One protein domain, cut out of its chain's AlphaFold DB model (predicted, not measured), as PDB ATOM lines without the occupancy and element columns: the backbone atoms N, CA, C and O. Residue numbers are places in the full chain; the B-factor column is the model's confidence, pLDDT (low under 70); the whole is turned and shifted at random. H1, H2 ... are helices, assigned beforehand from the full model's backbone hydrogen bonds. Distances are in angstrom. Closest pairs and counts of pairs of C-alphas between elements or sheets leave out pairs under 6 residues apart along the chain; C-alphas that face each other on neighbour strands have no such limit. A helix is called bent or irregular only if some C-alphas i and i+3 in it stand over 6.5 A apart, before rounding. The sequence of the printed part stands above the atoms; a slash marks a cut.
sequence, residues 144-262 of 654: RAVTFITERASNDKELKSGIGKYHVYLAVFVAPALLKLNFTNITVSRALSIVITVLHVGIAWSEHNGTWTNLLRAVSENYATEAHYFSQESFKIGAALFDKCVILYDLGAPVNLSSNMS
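This is residues 144 to 262 of the 654 residues of an uncharacterized protein of Onchocerca volvulus (UniProt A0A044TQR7). Two long helical arms, H3a and H4b, lie side by side and run opposite ways, and H2 crosses this pair in the core of a compact, all-helix domain. Both long helices bend at the same end of the pair, where their other arms, H3b and H4a, form a hairpin that also packs on H2, while H1 packs on H2 and is apart from H4b. The printed part has 119 residues with four named helices, H1, H2, H3 and H4 along the chain, and no named strand. The radius of gyration of the C-alphas is 13.8 A, and the spans are 40 by 33 by 25 A.

Begin with H3, residues 188 to 219, the longest helix; by its hydrogen bonds it was assigned as one helix, but it is bent, with C-alphas 207 and 210 8.4 A apart. Its arms H3a, residues 188 to 207, and H3b, residues 210 to 219, stand at a steep tilt of 55 degrees. H3a is itself irregular: C-alphas 203 and 206 are 7.2 A apart. H4, residues 221 to 248, was likewise assigned as one helix by its hydrogen bonds but is bent, with C-alphas 232 and 235 8.4 A apart; its arms H4a, residues 221 to 232, and H4b, residues 235 to 248, stand about perpendicular, at 85 degrees. H3a and H4b touch at a shallow tilt of 5 degrees, opposite ways; their closest C-alphas, of Val 195 and Gly 238, are 5.4 A apart. The hub is H2, residues 165 to 180, with a kink of 27 degrees near residue 173. It touches H3a at a steep tilt of 60 degrees, closest at the C-alphas of Ala 171 and Val 198, 4.5 A apart; of H3a, residues 194 to 201 alone take part. H2 touches H4b with residues 175 to 179 alone, at 56 degrees, closest at the C-alphas of Leu 179 and Leu 241, 6.1 A apart. H3b and H4a form a hairpin, closest at the C-alphas of Leu 216 and Tyr 223, 5.7 A apart. H1, residues 144 to 154, makes a hairpin with H2, at a tilt of 36 degrees, only just steep; the C-alphas of Ala 153 and Tyr 166, their closest, are 4.9 A apart. Every O i to N i+4 pair is within hydrogen-bond range in H1 and H4b, against 9 of 12 in H2, 14 of 16 in H3a, 5 of 6 in H3b and 6 of 8 in H4a.

Find C-alpha 188 at (-21.918, -40.609, -35.770); from there H3a runs 30.1 A to C-alpha 207. H2 is 22.7 A long, H4b 19.6 A and H4a 19.2 A. Look for the start of H1 at C-alpha 144, (-9.741, -34.230, -42.843), and for the end of H4b at C-alpha 248, (-17.810, -47.646, -31.785).

The two C-alphas farthest apart, of Ala 218 and Ala 253, are 41.5 A apart. The link from H3 to H4 is tight; those from H1 to H2 and from H2 to H3 are short. Residues 249 to 262 hold no named element. The printed part has no cut, its mean pLDDT is 91.4, and no printed residue is under 70.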
ATOM      1  N   ARG A 144      -9.815 -35.274 -41.810       88.07
ATOM      2  CA  ARG A 144      -9.741 -34.230 -42.843       88.07
ATOM      3  C   ARG A 144     -10.131 -34.767 -44.220       88.07
ATOM      4  O   ARG A 144     -10.910 -34.123 -44.919       88.07
ATOM      5  N   ALA A 145      -9.624 -35.941 -44.597       91.33
ATOM      6  CA  ALA A 145      -9.944 -36.590 -45.862       91.33
ATOM      7  C   ALA A 145     -11.430 -36.967 -45.941       91.33
ATOM      8  O   ALA A 145     -12.098 -36.622 -46.913       91.33
ATOM      9  N   VAL A 146     -11.970 -37.601 -44.895       93.40
ATOM     10  CA  VAL A 146     -13.390 -37.975 -44.856       93.40
ATOM     11  C   VAL A 146     -14.286 -36.743 -44.871       93.40
ATOM     12  O   VAL A 146     -15.242 -36.702 -45.641       93.40
ATOM     13  N   THR A 147     -13.964 -35.719 -44.079       92.04
ATOM     14  CA  THR A 147     -14.713 -34.453 -44.064       92.04
ATOM     15  C   THR A 147     -14.746 -33.826 -45.454       92.04
ATOM     16  O   THR A 147     -15.824 -33.547 -45.964       92.04
ATOM     17  N   PHE A 148     -13.594 -33.712 -46.117       92.00
ATOM     18  CA  PHE A 148     -13.525 -33.147 -47.462       92.00
ATOM     19  C   PHE A 148     -14.374 -33.926 -48.475       92.00
ATOM     20  O   PHE A 148     -15.150 -33.327 -49.216       92.00
ATOM     21  N   ILE A 149     -14.244 -35.257 -48.519       94.00
ATOM     22  CA  ILE A 149     -14.959 -36.073 -49.511       94.00
ATOM     23  C   ILE A 149     -16.468 -36.075 -49.220       94.00
ATOM     24  O   ILE A 149     -17.260 -35.946 -50.151       94.00
ATOM     25  N   THR A 150     -16.876 -36.164 -47.949       94.57
ATOM     26  CA  THR A 150     -18.301 -36.119 -47.565       94.57
ATOM     27  C   THR A 150     -18.940 -34.770 -47.878       94.57
ATOM     28  O   THR A 150     -19.995 -34.742 -48.501       94.57
ATOM     29  N   GLU A 151     -18.283 -33.654 -47.558       93.05
ATOM     30  CA  GLU A 151     -18.783 -32.316 -47.903       93.05
ATOM     31  C   GLU A 151     -18.898 -32.114 -49.414       93.05
ATOM     32  O   GLU A 151     -19.847 -31.493 -49.894       93.05
ATOM     33  N   ARG A 152     -17.953 -32.648 -50.194       92.79
ATOM     34  CA  ARG A 152     -18.025 -32.582 -51.655       92.79
ATOM     35  C   ARG A 152     -19.130 -33.463 -52.226       92.79
ATOM     36  O   ARG A 152     -19.761 -33.039 -53.184       92.79
ATOM     37  N   ALA A 153     -19.393 -34.630 -51.636       93.31
ATOM     38  CA  ALA A 153     -20.521 -35.475 -52.017       93.31
ATOM     39  C   ALA A 153     -21.863 -34.775 -51.747       93.31
ATOM     40  O   ALA A 153     -22.704 -34.719 -52.638       93.31
ATOM     41  N   SER A 154     -22.027 -34.150 -50.576       89.82
ATOM     42  CA  SER A 154     -23.253 -33.419 -50.221       89.82
ATOM     43  C   SER A 154     -23.530 -32.198 -51.105       89.82
ATOM     44  O   SER A 154     -24.679 -31.791 -51.235       89.82
ATOM     45  N   ASN A 155     -22.492 -31.607 -51.698       89.04
ATOM     46  CA  ASN A 155     -22.603 -30.436 -52.572       89.04
ATOM     47  C   ASN A 155     -22.554 -30.787 -54.071       89.04
ATOM     48  O   ASN A 155     -22.520 -29.877 -54.907       89.04
ATOM     49  N   ASP A 156     -22.499 -32.075 -54.423       86.99
ATOM     50  CA  ASP A 156     -22.392 -32.517 -55.810       86.99
ATOM     51  C   ASP A 156     -23.726 -32.310 -56.544       86.99
ATOM     52  O   ASP A 156     -24.784 -32.734 -56.080       86.99
ATOM     53  N   LYS A 157     -23.676 -31.625 -57.689       85.13
ATOM     54  CA  LYS A 157     -24.856 -31.312 -58.511       85.13
ATOM     55  C   LYS A 157     -25.001 -32.251 -59.705       85.13
ATOM     56  O   LYS A 157     -26.086 -32.350 -60.271       85.13
ATOM     57  N   GLU A 158     -23.927 -32.929 -60.101       85.63
ATOM     58  CA  GLU A 158     -23.894 -33.787 -61.286       85.63
ATOM     59  C   GLU A 158     -24.118 -35.245 -60.878       85.63
ATOM     60  O   GLU A 158     -23.202 -36.067 -60.846       85.63
ATOM     61  N   LEU A 159     -25.365 -35.558 -60.528       89.04
ATOM     62  CA  LEU A 159     -25.745 -36.862 -59.993       89.04
ATOM     63  C   LEU A 159     -26.378 -37.747 -61.075       89.04
ATOM     64  O   LEU A 159     -27.326 -37.342 -61.747       89.04
ATOM     65  N   LYS A 160     -25.897 -38.985 -61.209       87.23
ATOM     66  CA  LYS A 160     -26.552 -40.053 -61.982       87.23
ATOM     67  C   LYS A 160     -27.164 -41.047 -61.009       87.23
ATOM     68  O   LYS A 160     -26.442 -41.562 -60.162       87.23
ATOM     69  N   SER A 161     -28.477 -41.269 -61.087       86.86
ATOM     70  CA  SER A 161     -29.222 -42.033 -60.070       86.86
ATOM     71  C   SER A 161     -28.919 -41.534 -58.647       86.86
ATOM     72  O   SER A 161     -28.657 -42.320 -57.753       86.86
ATOM     73  N   GLY A 162     -28.822 -40.212 -58.459       88.89
ATOM     74  CA  GLY A 162     -28.483 -39.610 -57.162       88.89
ATOM     75  C   GLY A 162     -27.026 -39.778 -56.711       88.89
ATOM     76  O   GLY A 162     -26.698 -39.406 -55.588       88.89
ATOM     77  N   ILE A 163     -26.145 -40.305 -57.565       92.60
ATOM     78  CA  ILE A 163     -24.752 -40.617 -57.233       92.60
ATOM     79  C   ILE A 163     -23.803 -39.794 -58.099       92.60
ATOM     80  O   ILE A 163     -23.842 -39.814 -59.329       92.60
ATOM     81  N   GLY A 164     -22.912 -39.085 -57.416       92.31
ATOM     82  CA  GLY A 164     -21.819 -38.314 -58.004       92.31
ATOM     83  C   GLY A 164     -20.452 -38.960 -57.775       92.31
ATOM     84  O   GLY A 164     -20.326 -39.995 -57.116       92.31
ATOM     85  N   LYS A 165     -19.385 -38.323 -58.262       91.89
ATOM     86  CA  LYS A 165     -18.022 -38.890 -58.201       91.89
ATOM     87  C   LYS A 165     -17.521 -39.116 -56.774       91.89
ATOM     88  O   LYS A 165     -16.901 -40.135 -56.480       91.89
ATOM     89  N   TYR A 166     -17.835 -38.189 -55.873       94.20
ATOM     90  CA  TYR A 166     -17.408 -38.273 -54.478       94.20
ATOM     91  C   TYR A 166     -18.153 -39.363 -53.705       94.20
ATOM     92  O   TYR A 166     -17.561 -39.975 -52.824       94.20
ATOM     93  N   HIS A 167     -19.392 -39.687 -54.085       95.99
ATOM     94  CA  HIS A 167     -20.130 -40.823 -53.529       95.99
ATOM     95  C   HIS A 167     -19.435 -42.149 -53.865       95.99
ATOM     96  O   HIS A 167     -19.246 -42.990 -52.987       95.99
ATOM     97  N   VAL A 168     -18.961 -42.297 -55.108       95.09
ATOM     98  CA  VAL A 168     -18.171 -43.466 -55.527       95.09
ATOM     99  C   VAL A 168     -16.870 -43.553 -54.724       95.09
ATOM    100  O   VAL A 168     -16.527 -44.623 -54.229       95.09
ATOM    101  N   TYR A 169     -16.166 -42.435 -54.517       94.16
ATOM    102  CA  TYR A 169     -14.959 -42.427 -53.682       94.16
ATOM    103  C   TYR A 169     -15.241 -42.788 -52.219       94.16
ATOM    104  O   TYR A 169     -14.460 -43.528 -51.614       94.16
ATOM    105  N   LEU A 170     -16.357 -42.310 -51.652       96.00
ATOM    106  CA  LEU A 170     -16.790 -42.695 -50.308       96.00
ATOM    107  C   LEU A 170     -17.009 -44.204 -50.214       96.00
ATOM    108  O   LEU A 170     -16.499 -44.843 -49.295       96.00
ATOM    109  N   ALA A 171     -17.726 -44.772 -51.180       96.19
ATOM    110  CA  ALA A 171     -18.094 -46.176 -51.160       96.19
ATOM    111  C   ALA A 171     -16.897 -47.114 -51.395       96.19
ATOM    112  O   ALA A 171     -16.732 -48.094 -50.672       96.19
ATOM    113  N   VAL A 172     -16.039 -46.798 -52.370       94.51
ATOM    114  CA  VAL A 172     -14.959 -47.693 -52.825       94.51
ATOM    115  C   VAL A 172     -13.672 -47.536 -52.008       94.51
ATOM    116  O   VAL A 172     -12.946 -48.511 -51.836       94.51
ATOM    117  N   PHE A 173     -13.382 -46.346 -51.466       89.84
ATOM    118  CA  PHE A 173     -12.136 -46.098 -50.720       89.84
ATOM    119  C   PHE A 173     -12.358 -45.748 -49.264       89.84
ATOM    120  O   PHE A 173     -11.730 -46.346 -48.389       89.84
ATOM    121  N   VAL A 174     -13.228 -44.774 -48.992       92.91
ATOM    122  CA  VAL A 174     -13.396 -44.290 -47.621       92.91
ATOM    123  C   VAL A 174     -13.973 -45.391 -46.743       92.91
ATOM    124  O   VAL A 174     -13.414 -45.660 -45.686       92.91
ATOM    125  N   ALA A 175     -15.025 -46.080 -47.187       95.19
ATOM    126  CA  ALA A 175     -15.639 -47.138 -46.395       95.19
ATOM    127  C   ALA A 175     -14.652 -48.284 -46.079       95.19
ATOM    128  O   ALA A 175     -14.480 -48.578 -44.893       95.19
ATOM    129  N   PRO A 176     -13.901 -48.867 -47.042       92.18
ATOM    130  CA  PRO A 176     -12.893 -49.880 -46.714       92.18
ATOM    131  C   PRO A 176     -11.739 -49.370 -45.842       92.18
ATOM    132  O   PRO A 176     -11.229 -50.124 -45.013       92.18
ATOM    133  N   ALA A 177     -11.324 -48.106 -45.982       90.35
ATOM    134  CA  ALA A 177     -10.319 -47.512 -45.097       90.35
ATOM    135  C   ALA A 177     -10.844 -47.399 -43.656       90.35
ATOM    136  O   ALA A 177     -10.164 -47.793 -42.708       90.35
ATOM    137  N   LEU A 178     -12.090 -46.949 -43.479       92.71
ATOM    138  CA  LEU A 178     -12.740 -46.872 -42.170       92.71
ATOM    139  C   LEU A 178     -12.903 -48.248 -41.516       92.71
ATOM    140  O   LEU A 178     -12.796 -48.355 -40.298       92.71
ATOM    141  N   LEU A 179     -13.079 -49.328 -42.282       92.44
ATOM    142  CA  LEU A 179     -13.097 -50.685 -41.719       92.44
ATOM    143  C   LEU A 179     -11.774 -51.068 -41.042       92.44
ATOM    144  O   LEU A 179     -11.800 -51.737 -40.010       92.44
ATOM    145  N   LYS A 180     -10.638 -50.585 -41.552       88.73
ATOM    146  CA  LYS A 180      -9.298 -50.898 -41.026       88.73
ATOM    147  C   LYS A 180      -8.855 -49.985 -39.884       88.73
ATOM    148  O   LYS A 180      -8.033 -50.389 -39.074       88.73
ATOM    149  N   LEU A 181      -9.398 -48.772 -39.808       88.54
ATOM    150  CA  LEU A 181      -8.904 -47.718 -38.915       88.54
ATOM    151  C   LEU A 181      -9.866 -47.428 -37.766       88.54
ATOM    152  O   LEU A 181     -11.069 -47.653 -37.876       88.54
ATOM    153  N   ASN A 182      -9.361 -46.893 -36.657       84.28
ATOM    154  CA  ASN A 182     -10.222 -46.334 -35.619       84.28
ATOM    155  C   ASN A 182     -10.672 -44.921 -36.026       84.28
ATOM    156  O   ASN A 182      -9.836 -44.050 -36.251       84.28
ATOM    157  N   PHE A 183     -11.983 -44.689 -36.124       87.68
ATOM    158  CA  PHE A 183     -12.548 -43.433 -36.622       87.68
ATOM    159  C   PHE A 183     -13.490 -42.732 -35.634       87.68
ATOM    160  O   PHE A 183     -14.365 -41.984 -36.054       87.68
ATOM    161  N   THR A 184     -13.273 -42.897 -34.325       85.25
ATOM    162  CA  THR A 184     -14.048 -42.222 -33.258       85.25
ATOM    163  C   THR A 184     -14.083 -40.692 -33.357       85.25
ATOM    164  O   THR A 184     -14.988 -40.066 -32.816       85.25
ATOM    165  N   ASN A 185     -13.128 -40.076 -34.062       86.59
ATOM    166  CA  ASN A 185     -13.096 -38.629 -34.310       86.59
ATOM    167  C   ASN A 185     -14.102 -38.161 -35.379       86.59
ATOM    168  O   ASN A 185     -14.298 -36.959 -35.556       86.59
ATOM    169  N   ILE A 186     -14.703 -39.087 -36.127       90.97
ATOM    170  CA  ILE A 186     -15.756 -38.791 -37.093       90.97
ATOM    171  C   ILE A 186     -17.086 -38.773 -36.338       90.97
ATOM    172  O   ILE A 186     -17.343 -39.596 -35.472       90.97
ATOM    173  N   THR A 187     -17.962 -37.824 -36.647       92.21
ATOM    174  CA  THR A 187     -19.290 -37.775 -36.019       92.21
ATOM    175  C   THR A 187     -20.140 -38.982 -36.432       92.21
ATOM    176  O   THR A 187     -20.120 -39.351 -37.609       92.21
ATOM    177  N   VAL A 188     -20.975 -39.496 -35.521       92.87
ATOM    178  CA  VAL A 188     -21.918 -40.609 -35.770       92.87
ATOM    179  C   VAL A 188     -22.725 -40.395 -37.052       92.87
ATOM    180  O   VAL A 188     -22.703 -41.237 -37.943       92.87
ATOM    181  N   SER A 189     -23.366 -39.229 -37.191       92.87
ATOM    182  CA  SER A 189     -24.191 -38.879 -38.357       92.87
ATOM    183  C   SER A 189     -23.430 -39.016 -39.682       92.87
ATOM    184  O   SER A 189     -23.933 -39.613 -40.631       92.87
ATOM    185  N   ARG A 190     -22.179 -38.543 -39.736       94.54
ATOM    186  CA  ARG A 190     -21.330 -38.669 -40.927       94.54
ATOM    187  C   ARG A 190     -20.940 -40.118 -41.205       94.54
ATOM    188  O   ARG A 190     -20.989 -40.535 -42.356       94.54
ATOM    189  N   ALA A 191     -20.575 -40.889 -40.182       94.43
ATOM    190  CA  ALA A 191     -20.243 -42.303 -40.355       94.43
ATOM    191  C   ALA A 191     -21.446 -43.101 -40.893       94.43
ATOM    192  O   ALA A 191     -21.319 -43.854 -41.857       94.43
ATOM    193  N   LEU A 192     -22.633 -42.851 -40.341       94.56
ATOM    194  CA  LEU A 192     -23.895 -43.428 -40.797       94.56
ATOM    195  C   LEU A 192     -24.281 -42.974 -42.219       94.56
ATOM    196  O   LEU A 192     -24.723 -43.787 -43.027       94.56
ATOM    197  N   SER A 193     -24.036 -41.712 -42.580       94.38
ATOM    198  CA  SER A 193     -24.217 -41.212 -43.953       94.38
ATOM    199  C   SER A 193     -23.308 -41.924 -44.965       94.38
ATOM    200  O   SER A 193     -23.724 -42.178 -46.098       94.38
ATOM    201  N   ILE A 194     -22.095 -42.321 -44.563       96.48
ATOM    202  CA  ILE A 194     -21.209 -43.134 -45.409       96.48
ATOM    203  C   ILE A 194     -21.795 -44.535 -45.608       96.48
ATOM    204  O   ILE A 194     -21.767 -45.025 -46.733       96.48
ATOM    205  N   VAL A 195     -22.386 -45.154 -44.577       96.37
ATOM    206  CA  VAL A 195     -23.102 -46.439 -44.722       96.37
ATOM    207  C   VAL A 195     -24.227 -46.313 -45.753       96.37
ATOM    208  O   VAL A 195     -24.293 -47.114 -46.683       96.37
ATOM    209  N   ILE A 196     -25.061 -45.273 -45.653       95.46
ATOM    210  CA  ILE A 196     -26.137 -45.006 -46.623       95.46
ATOM    211  C   ILE A 196     -25.558 -44.808 -48.033       95.46
ATOM    212  O   ILE A 196     -26.063 -45.378 -48.997       95.46
ATOM    213  N   THR A 197     -24.458 -44.063 -48.163       95.90
ATOM    214  CA  THR A 197     -23.788 -43.838 -49.454       95.90
ATOM    215  C   THR A 197     -23.279 -45.145 -50.067       95.90
ATOM    216  O   THR A 197     -23.454 -45.366 -51.262       95.90
ATOM    217  N   VAL A 198     -22.684 -46.032 -49.262       96.75
ATOM    218  CA  VAL A 198     -22.231 -47.359 -49.709       96.75
ATOM    219  C   VAL A 198     -23.401 -48.177 -50.248       96.75
ATOM    220  O   VAL A 198     -23.264 -48.794 -51.303       96.75
ATOM    221  N   LEU A 199     -24.551 -48.150 -49.568       94.96
ATOM    222  CA  LEU A 199     -25.758 -48.842 -50.027       94.96
ATOM    223  C   LEU A 199     -26.268 -48.271 -51.343       94.96
ATOM    224  O   LEU A 199     -26.499 -49.037 -52.275       94.96
ATOM    225  N   HIS A 200     -26.368 -46.945 -51.446       95.01
ATOM    226  CA  HIS A 200     -26.828 -46.280 -52.660       95.01
ATOM    227  C   HIS A 200     -25.972 -46.678 -53.865       95.01
ATOM    228  O   HIS A 200     -26.480 -47.158 -54.879       95.01
ATOM    229  N   VAL A 201     -24.650 -46.550 -53.714       95.51
ATOM    230  CA  VAL A 201     -23.681 -46.914 -54.749       95.51
ATOM    231  C   VAL A 201     -23.737 -48.409 -55.051       95.51
ATOM    232  O   VAL A 201     -23.626 -48.787 -56.211       95.51
ATOM    233  N   GLY A 202     -23.953 -49.259 -54.044       95.03
ATOM    234  CA  GLY A 202     -24.089 -50.705 -54.211       95.03
ATOM    235  C   GLY A 202     -25.307 -51.124 -55.038       95.03
ATOM    236  O   GLY A 202     -25.177 -52.014 -55.874       95.03
ATOM    237  N   ILE A 203     -26.461 -50.480 -54.841       92.98
ATOM    238  CA  ILE A 203     -27.703 -50.750 -55.592       92.98
ATOM    239  C   ILE A 203     -27.556 -50.304 -57.048       92.98
ATOM    240  O   ILE A 203     -27.907 -51.030 -57.972       92.98
ATOM    241  N   ALA A 204     -26.989 -49.119 -57.248       93.21
ATOM    242  CA  ALA A 204     -26.849 -48.490 -58.552       93.21
ATOM    243  C   ALA A 204     -25.651 -49.012 -59.374       93.21
ATOM    244  O   ALA A 204     -25.496 -48.668 -60.548       93.21
ATOM    245  N   TRP A 205     -24.775 -49.828 -58.776       93.69
ATOM    246  CA  TRP A 205     -23.521 -50.261 -59.396       93.69
ATOM    247  C   TRP A 205     -23.720 -51.017 -60.706       93.69
ATOM    248  O   TRP A 205     -22.981 -50.781 -61.659       93.69
ATOM    249  N   SER A 206     -24.705 -51.913 -60.773       89.99
ATOM    250  CA  SER A 206     -24.968 -52.729 -61.965       89.99
ATOM    251  C   SER A 206     -25.285 -51.881 -63.201       89.99
ATOM    252  O   SER A 206     -24.871 -52.237 -64.302       89.99
ATOM    253  N   GLU A 207     -25.938 -50.732 -63.015       89.38
ATOM    254  CA  GLU A 207     -26.344 -49.815 -64.085       89.38
ATOM    255  C   GLU A 207     -25.191 -48.920 -64.570       89.38
ATOM    256  O   GLU A 207     -25.122 -48.572 -65.749       89.38
ATOM    257  N   HIS A 208     -24.261 -48.554 -63.679       91.62
ATOM    258  CA  HIS A 208     -23.252 -47.515 -63.949       91.62
ATOM    259  C   HIS A 208     -21.795 -47.989 -63.857       91.62
ATOM    260  O   HIS A 208     -20.878 -47.167 -63.982       91.62
ATOM    261  N   ASN A 209     -21.554 -49.295 -63.679       90.78
ATOM    262  CA  ASN A 209     -20.227 -49.864 -63.405       90.78
ATOM    263  C   ASN A 209     -19.126 -49.368 -64.360       90.78
ATOM    264  O   ASN A 209     -18.040 -49.011 -63.903       90.78
ATOM    265  N   GLY A 210     -19.390 -49.287 -65.665       90.87
ATOM    266  CA  GLY A 210     -18.408 -48.893 -66.671       90.87
ATOM    267  C   GLY A 210     -18.015 -47.426 -66.527       90.87
ATOM    268  O   GLY A 210     -16.830 -47.091 -66.545       90.87
ATOM    269  N   THR A 211     -19.001 -46.555 -66.293       91.40
ATOM    270  CA  THR A 211     -18.770 -45.122 -66.064       91.40
ATOM    271  C   THR A 211     -17.941 -44.908 -64.800       91.40
ATOM    272  O   THR A 211     -16.960 -44.164 -64.818       91.40
ATOM    273  N   TRP A 212     -18.293 -45.582 -63.705       92.69
ATOM    274  CA  TRP A 212     -17.617 -45.399 -62.421       92.69
ATOM    275  C   TRP A 212     -16.242 -46.056 -62.371       92.69
ATOM    276  O   TRP A 212     -15.310 -45.474 -61.827       92.69
ATOM    277  N   THR A 213     -16.055 -47.197 -63.030       92.00
ATOM    278  CA  THR A 213     -14.726 -47.808 -63.178       92.00
ATOM    279  C   THR A 213     -13.784 -46.888 -63.957       92.00
ATOM    280  O   THR A 213     -12.634 -46.705 -63.561       92.00
ATOM    281  N   ASN A 214     -14.262 -46.246 -65.029       90.41
ATOM    282  CA  ASN A 214     -13.468 -45.267 -65.781       90.41
ATOM    283  C   ASN A 214     -13.137 -44.027 -64.940       90.41
ATOM    284  O   ASN A 214     -12.009 -43.534 -64.983       90.41
ATOM    285  N   LEU A 215     -14.095 -43.559 -64.136       89.16
ATOM    286  CA  LEU A 215     -13.898 -42.458 -63.197       89.16
ATOM    287  C   LEU A 215     -12.805 -42.769 -62.170       89.16
ATOM    288  O   LEU A 215     -11.975 -41.910 -61.877       89.16
ATOM    289  N   LEU A 216     -12.776 -43.994 -61.646       90.56
ATOM    290  CA  LEU A 216     -11.744 -44.443 -60.712       90.56
ATOM    291  C   LEU A 216     -10.382 -44.570 -61.411       90.56
ATOM    292  O   LEU A 216      -9.383 -44.083 -60.881       90.56
ATOM    293  N   ARG A 217     -10.350 -45.114 -62.636       87.42
ATOM    294  CA  ARG A 217      -9.125 -45.238 -63.446       87.42
ATOM    295  C   ARG A 217      -8.471 -43.884 -63.744       87.42
ATOM    296  O   ARG A 217      -7.250 -43.788 -63.756       87.42
ATOM    297  N   ALA A 218      -9.268 -42.829 -63.930       82.80
ATOM    298  CA  ALA A 218      -8.758 -41.468 -64.128       82.80
ATOM    299  C   ALA A 218      -7.993 -40.926 -62.900       82.80
ATOM    300  O   ALA A 218      -7.119 -40.062 -63.027       82.80
ATOM    301  N   VAL A 219      -8.303 -41.435 -61.704       83.69
ATOM    302  CA  VAL A 219      -7.570 -41.094 -60.482       83.69
ATOM    303  C   VAL A 219      -6.283 -41.917 -60.385       83.69
ATOM    304  O   VAL A 219      -5.213 -41.342 -60.180       83.69
ATOM    305  N   SER A 220      -6.371 -43.235 -60.571       81.65
ATOM    306  CA  SER A 220      -5.228 -44.151 -60.652       81.65
ATOM    307  C   SER A 220      -5.637 -45.424 -61.388       81.65
ATOM    308  O   SER A 220      -6.705 -45.974 -61.118       81.65
ATOM    309  N   GLU A 221      -4.783 -45.942 -62.275       78.43
ATOM    310  CA  GLU A 221      -5.077 -47.178 -63.015       78.43
ATOM    311  C   GLU A 221      -5.288 -48.389 -62.099       78.43
ATOM    312  O   GLU A 221      -6.099 -49.263 -62.405       78.43
ATOM    313  N   ASN A 222      -4.633 -48.392 -60.936       77.96
ATOM    314  CA  ASN A 222      -4.723 -49.482 -59.966       77.96
ATOM    315  C   ASN A 222      -6.141 -49.643 -59.396       77.96
ATOM    316  O   ASN A 222      -6.528 -50.751 -59.047       77.96
ATOM    317  N   TYR A 223      -6.941 -48.570 -59.393       84.61
ATOM    318  CA  TYR A 223      -8.277 -48.528 -58.791       84.61
ATOM    319  C   TYR A 223      -9.341 -49.382 -59.485       84.61
ATOM    320  O   TYR A 223     -10.457 -49.524 -58.981       84.61
ATOM    321  N   ALA A 224      -9.009 -49.980 -60.629       83.86
ATOM    322  CA  ALA A 224      -9.862 -50.975 -61.263       83.86
ATOM    323  C   ALA A 224     -10.044 -52.227 -60.381       83.86
ATOM    324  O   ALA A 224     -11.120 -52.827 -60.398       83.86
ATOM    325  N   THR A 225      -9.031 -52.606 -59.591       86.16
ATOM    326  CA  THR A 225      -9.120 -53.787 -58.718       86.16
ATOM    327  C   THR A 225     -10.079 -53.567 -57.550       86.16
ATOM    328  O   THR A 225     -10.907 -54.424 -57.252       86.16
ATOM    329  N   GLU A 226     -10.050 -52.381 -56.949       88.64
ATOM    330  CA  GLU A 226     -10.933 -51.969 -55.860       88.64
ATOM    331  C   GLU A 226     -12.378 -51.813 -56.344       88.64
ATOM    332  O   GLU A 226     -13.304 -52.211 -55.641       88.64
ATOM    333  N   ALA A 227     -12.581 -51.313 -57.569       90.47
ATOM    334  CA  ALA A 227     -13.896 -51.268 -58.206       90.47
ATOM    335  C   ALA A 227     -14.487 -52.677 -58.390       90.47
ATOM    336  O   ALA A 227     -15.667 -52.905 -58.119       90.47
ATOM    337  N   HIS A 228     -13.660 -53.635 -58.820       90.66
ATOM    338  CA  HIS A 228     -14.080 -55.026 -58.959       90.66
ATOM    339  C   HIS A 228     -14.430 -55.643 -57.601       90.66
ATOM    340  O   HIS A 228     -15.505 -56.220 -57.456       90.66
ATOM    341  N   TYR A 229     -13.586 -55.446 -56.586       91.78
ATOM    342  CA  TYR A 229     -13.874 -55.898 -55.224       91.78
ATOM    343  C   TYR A 229     -15.192 -55.313 -54.690       91.78
ATOM    344  O   TYR A 229     -16.052 -56.049 -54.208       91.78
ATOM    345  N   PHE A 230     -15.403 -54.003 -54.847       94.14
ATOM    346  CA  PHE A 230     -16.636 -53.344 -54.420       94.14
ATOM    347  C   PHE A 230     -17.874 -53.908 -55.130       94.14
ATOM    348  O   PHE A 230     -18.899 -54.120 -54.488       94.14
ATOM    349  N   SER A 231     -17.785 -54.209 -56.429       91.49
ATOM    350  CA  SER A 231     -18.902 -54.781 -57.195       91.49
ATOM    351  C   SER A 231     -19.436 -56.098 -56.617       91.49
ATOM    352  O   SER A 231     -20.636 -56.361 -56.693       91.49
ATOM    353  N   GLN A 232     -18.561 -56.894 -55.998       90.51
ATOM    354  CA  GLN A 232     -18.896 -58.184 -55.392       90.51
ATOM    355  C   GLN A 232     -19.313 -58.040 -53.924       90.51
ATOM    356  O   GLN A 232     -20.212 -58.736 -53.458       90.51
ATOM    357  N   GLU A 233     -18.684 -57.115 -53.197       92.81
ATOM    358  CA  GLU A 233     -18.736 -57.056 -51.732       92.81
ATOM    359  C   GLU A 233     -19.430 -55.802 -51.171       92.81
ATOM    360  O   GLU A 233     -19.436 -55.604 -49.958       92.81
ATOM    361  N   SER A 234     -20.049 -54.955 -52.004       94.77
ATOM    362  CA  SER A 234     -20.631 -53.655 -51.609       94.77
ATOM    363  C   SER A 234     -21.511 -53.714 -50.354       94.77
ATOM    364  O   SER A 234     -21.294 -52.964 -49.400       94.77
ATOM    365  N   PHE A 235     -22.458 -54.651 -50.300       94.65
ATOM    366  CA  PHE A 235     -23.328 -54.822 -49.135       94.65
ATOM    367  C   PHE A 235     -22.594 -55.398 -47.919       94.65
ATOM    368  O   PHE A 235     -22.930 -55.031 -46.795       94.65
ATOM    369  N   LYS A 236     -21.564 -56.240 -48.101       95.46
ATOM    370  CA  LYS A 236     -20.738 -56.718 -46.977       95.46
ATOM    371  C   LYS A 236     -19.895 -55.590 -46.388       95.46
ATOM    372  O   LYS A 236     -19.790 -55.487 -45.170       95.46
ATOM    373  N   ILE A 237     -19.360 -54.707 -47.236       95.92
ATOM    374  CA  ILE A 237     -18.651 -53.488 -46.817       95.92
ATOM    375  C   ILE A 237     -19.601 -52.585 -46.019       95.92
ATOM    376  O   ILE A 237     -19.254 -52.159 -44.917       95.92
ATOM    377  N   GLY A 238     -20.809 -52.337 -46.539       96.17
ATOM    378  CA  GLY A 238     -21.838 -51.552 -45.852       96.17
ATOM    379  C   GLY A 238     -22.234 -52.158 -44.503       96.17
ATOM    380  O   GLY A 238     -22.283 -51.446 -43.503       96.17
ATOM    381  N   ALA A 239     -22.429 -53.478 -44.452       96.71
ATOM    382  CA  ALA A 239     -22.777 -54.202 -43.233       96.71
ATOM    383  C   ALA A 239     -21.665 -54.163 -42.181       96.71
ATOM    384  O   ALA A 239     -21.927 -53.872 -41.017       96.71
ATOM    385  N   ALA A 240     -20.416 -54.401 -42.586       96.29
ATOM    386  CA  ALA A 240     -19.273 -54.353 -41.680       96.29
ATOM    387  C   ALA A 240     -19.065 -52.940 -41.125       96.29
ATOM    388  O   ALA A 240     -18.730 -52.769 -39.952       96.29
ATOM    389  N   LEU A 241     -19.293 -51.914 -41.952       96.15
ATOM    390  CA  LEU A 241     -19.168 -50.529 -41.515       96.15
ATOM    391  C   LEU A 241     -20.295 -50.168 -40.548       96.15
ATOM    392  O   LEU A 241     -20.039 -49.500 -39.548       96.15
ATOM    393  N   PHE A 242     -21.514 -50.643 -40.811       96.73
ATOM    394  CA  PHE A 242     -22.645 -50.496 -39.904       96.73
ATOM    395  C   PHE A 242     -22.375 -51.154 -38.546       96.73
ATOM    396  O   PHE A 242     -22.452 -50.468 -37.528       96.73
ATOM    397  N   ASP A 243     -21.970 -52.429 -38.519       95.58
ATOM    398  CA  ASP A 243     -21.628 -53.146 -37.280       95.58
ATOM    399  C   ASP A 243     -20.558 -52.393 -36.482       95.58
ATOM    400  O   ASP A 243     -20.678 -52.186 -35.273       95.58
ATOM    401  N   LYS A 244     -19.526 -51.909 -37.179       95.39
ATOM    402  CA  LYS A 244     -18.457 -51.127 -36.565       95.39
ATOM    403  C   LYS A 244     -18.962 -49.799 -35.999       95.39
ATOM    404  O   LYS A 244     -18.534 -49.420 -34.914       95.39
ATOM    405  N   CYS A 245     -19.885 -49.110 -36.673       95.54
ATOM    406  CA  CYS A 245     -20.522 -47.904 -36.135       95.54
ATOM    407  C   CYS A 245     -21.356 -48.212 -34.885       95.54
ATOM    408  O   CYS A 245     -21.286 -47.456 -33.917       95.54
ATOM    409  N   VAL A 246     -22.102 -49.322 -34.879       95.32
ATOM    410  CA  VAL A 246     -22.893 -49.738 -33.712       95.32
ATOM    411  C   VAL A 246     -21.999 -49.947 -32.493       95.32
ATOM    412  O   VAL A 246     -22.318 -49.443 -31.420       95.32
ATOM    413  N   ILE A 247     -20.858 -50.616 -32.668       93.60
ATOM    414  CA  ILE A 247     -19.901 -50.875 -31.586       93.60
ATOM    415  C   ILE A 247     -19.190 -49.588 -31.151       93.60
ATOM    416  O   ILE A 247     -19.145 -49.281 -29.963       93.60
ATOM    417  N   LEU A 248     -18.630 -48.825 -32.096       92.98
ATOM    418  CA  LEU A 248     -17.810 -47.646 -31.785       92.98
ATOM    419  C   LEU A 248     -18.602 -46.518 -31.117       92.98
ATOM    420  O   LEU A 248     -18.037 -45.789 -30.305       92.98
ATOM    421  N   TYR A 249     -19.880 -46.362 -31.466       94.15
ATOM    422  CA  TYR A 249     -20.730 -45.280 -30.963       94.15
ATOM    423  C   TYR A 249     -21.805 -45.751 -29.981       94.15
ATOM    424  O   TYR A 249     -22.708 -44.977 -29.661       94.15
ATOM    425  N   ASP A 250     -21.721 -46.997 -29.504       92.90
ATOM    426  CA  ASP A 250     -22.686 -47.585 -28.571       92.90
ATOM    427  C   ASP A 250     -24.139 -47.414 -29.065       92.90
ATOM    428  O   ASP A 250     -24.999 -46.858 -28.385       92.90
ATOM    429  N   LEU A 251     -24.447 -47.834 -30.296       92.84
ATOM    430  CA  LEU A 251     -25.796 -47.678 -30.869       92.84
ATOM    431  C   LEU A 251     -26.763 -48.806 -30.480       92.84
ATOM    432  O   LEU A 251     -27.829 -48.928 -31.082       92.84
ATOM    433  N   GLY A 252     -26.424 -49.606 -29.469       92.40
ATOM    434  CA  GLY A 252     -27.208 -50.746 -28.994       92.40
ATOM    435  C   GLY A 252     -26.456 -52.069 -29.114       92.40
ATOM    436  O   GLY A 252     -25.251 -52.096 -29.370       92.40
ATOM    437  N   ALA A 253     -27.166 -53.180 -28.908       90.62
ATOM    438  CA  ALA A 253     -26.547 -54.501 -28.971       90.62
ATOM    439  C   ALA A 253     -26.122 -54.839 -30.419       90.62
ATOM    440  O   ALA A 253     -26.923 -54.669 -31.342       90.62
ATOM    441  N   PRO A 254     -24.888 -55.332 -30.649       88.39
ATOM    442  CA  PRO A 254     -24.430 -55.680 -31.990       88.39
ATOM    443  C   PRO A 254     -25.285 -56.786 -32.615       88.39
ATOM    444  O   PRO A 254     -25.448 -57.864 -32.042       88.39
ATOM    445  N   VAL A 255     -25.792 -56.532 -33.821       87.93
ATOM    446  CA  VAL A 255     -26.567 -57.509 -34.606       87.93
ATOM    447  C   VAL A 255     -25.689 -58.394 -35.495       87.93
ATOM    448  O   VAL A 255     -26.144 -59.454 -35.923       87.93
ATOM    449  N   ASN A 256     -24.425 -58.008 -35.711       89.99
ATOM    450  CA  ASN A 256     -23.445 -58.708 -36.550       89.99
ATOM    451  C   ASN A 256     -23.981 -58.956 -37.966       89.99
ATOM    452  O   ASN A 256     -24.060 -60.089 -38.445       89.99
ATOM    453  N   LEU A 257     -24.397 -57.883 -38.634       91.74
ATOM    454  CA  LEU A 257     -24.963 -57.932 -39.975       91.74
ATOM    455  C   LEU A 257     -23.980 -58.566 -40.970       91.74
ATOM    456  O   LEU A 257     -24.345 -59.451 -41.740       91.74
ATOM    457  N   SER A 258     -22.708 -58.173 -40.891       91.77
ATOM    458  CA  SER A 258     -21.627 -58.591 -41.790       91.77
ATOM    459  C   SER A 258     -21.366 -60.098 -41.803       91.77
ATOM    460  O   SER A 258     -21.143 -60.665 -42.874       91.77
ATOM    461  N   SER A 259     -21.454 -60.770 -40.651       88.66
ATOM    462  CA  SER A 259     -21.273 -62.228 -40.559       88.66
ATOM    463  C   SER A 259     -22.434 -63.025 -41.155       88.66
ATOM    464  O   SER A 259     -22.295 -64.221 -41.384       88.66
ATOM    465  N   ASN A 260     -23.572 -62.376 -41.398       87.30
ATOM    466  CA  ASN A 260     -24.823 -63.004 -41.817       87.30
ATOM    467  C   ASN A 260     -25.221 -62.640 -43.260       87.30
ATOM    468  O   ASN A 260     -26.326 -62.948 -43.698       87.30
ATOM    469  N   MET A 261     -24.311 -62.026 -44.025       87.90
ATOM    470  CA  MET A 261     -24.517 -61.605 -45.421       87.90
ATOM    471  C   MET A 261     -24.492 -62.762 -46.445       87.90
ATOM    472  O   MET A 261     -24.070 -62.568 -47.585       87.90
ATOM    473  N   SER A 262     -24.895 -63.977 -46.059       85.33
ATOM    474  CA  SER A 262     -24.904 -65.152 -46.945       85.33
ATOM    475  C   SER A 262     -26.178 -65.295 -47.782       85.33
ATOM    476  O   SER A 262     -26.173 -66.058 -48.741       85.33
TER     477      SER A 262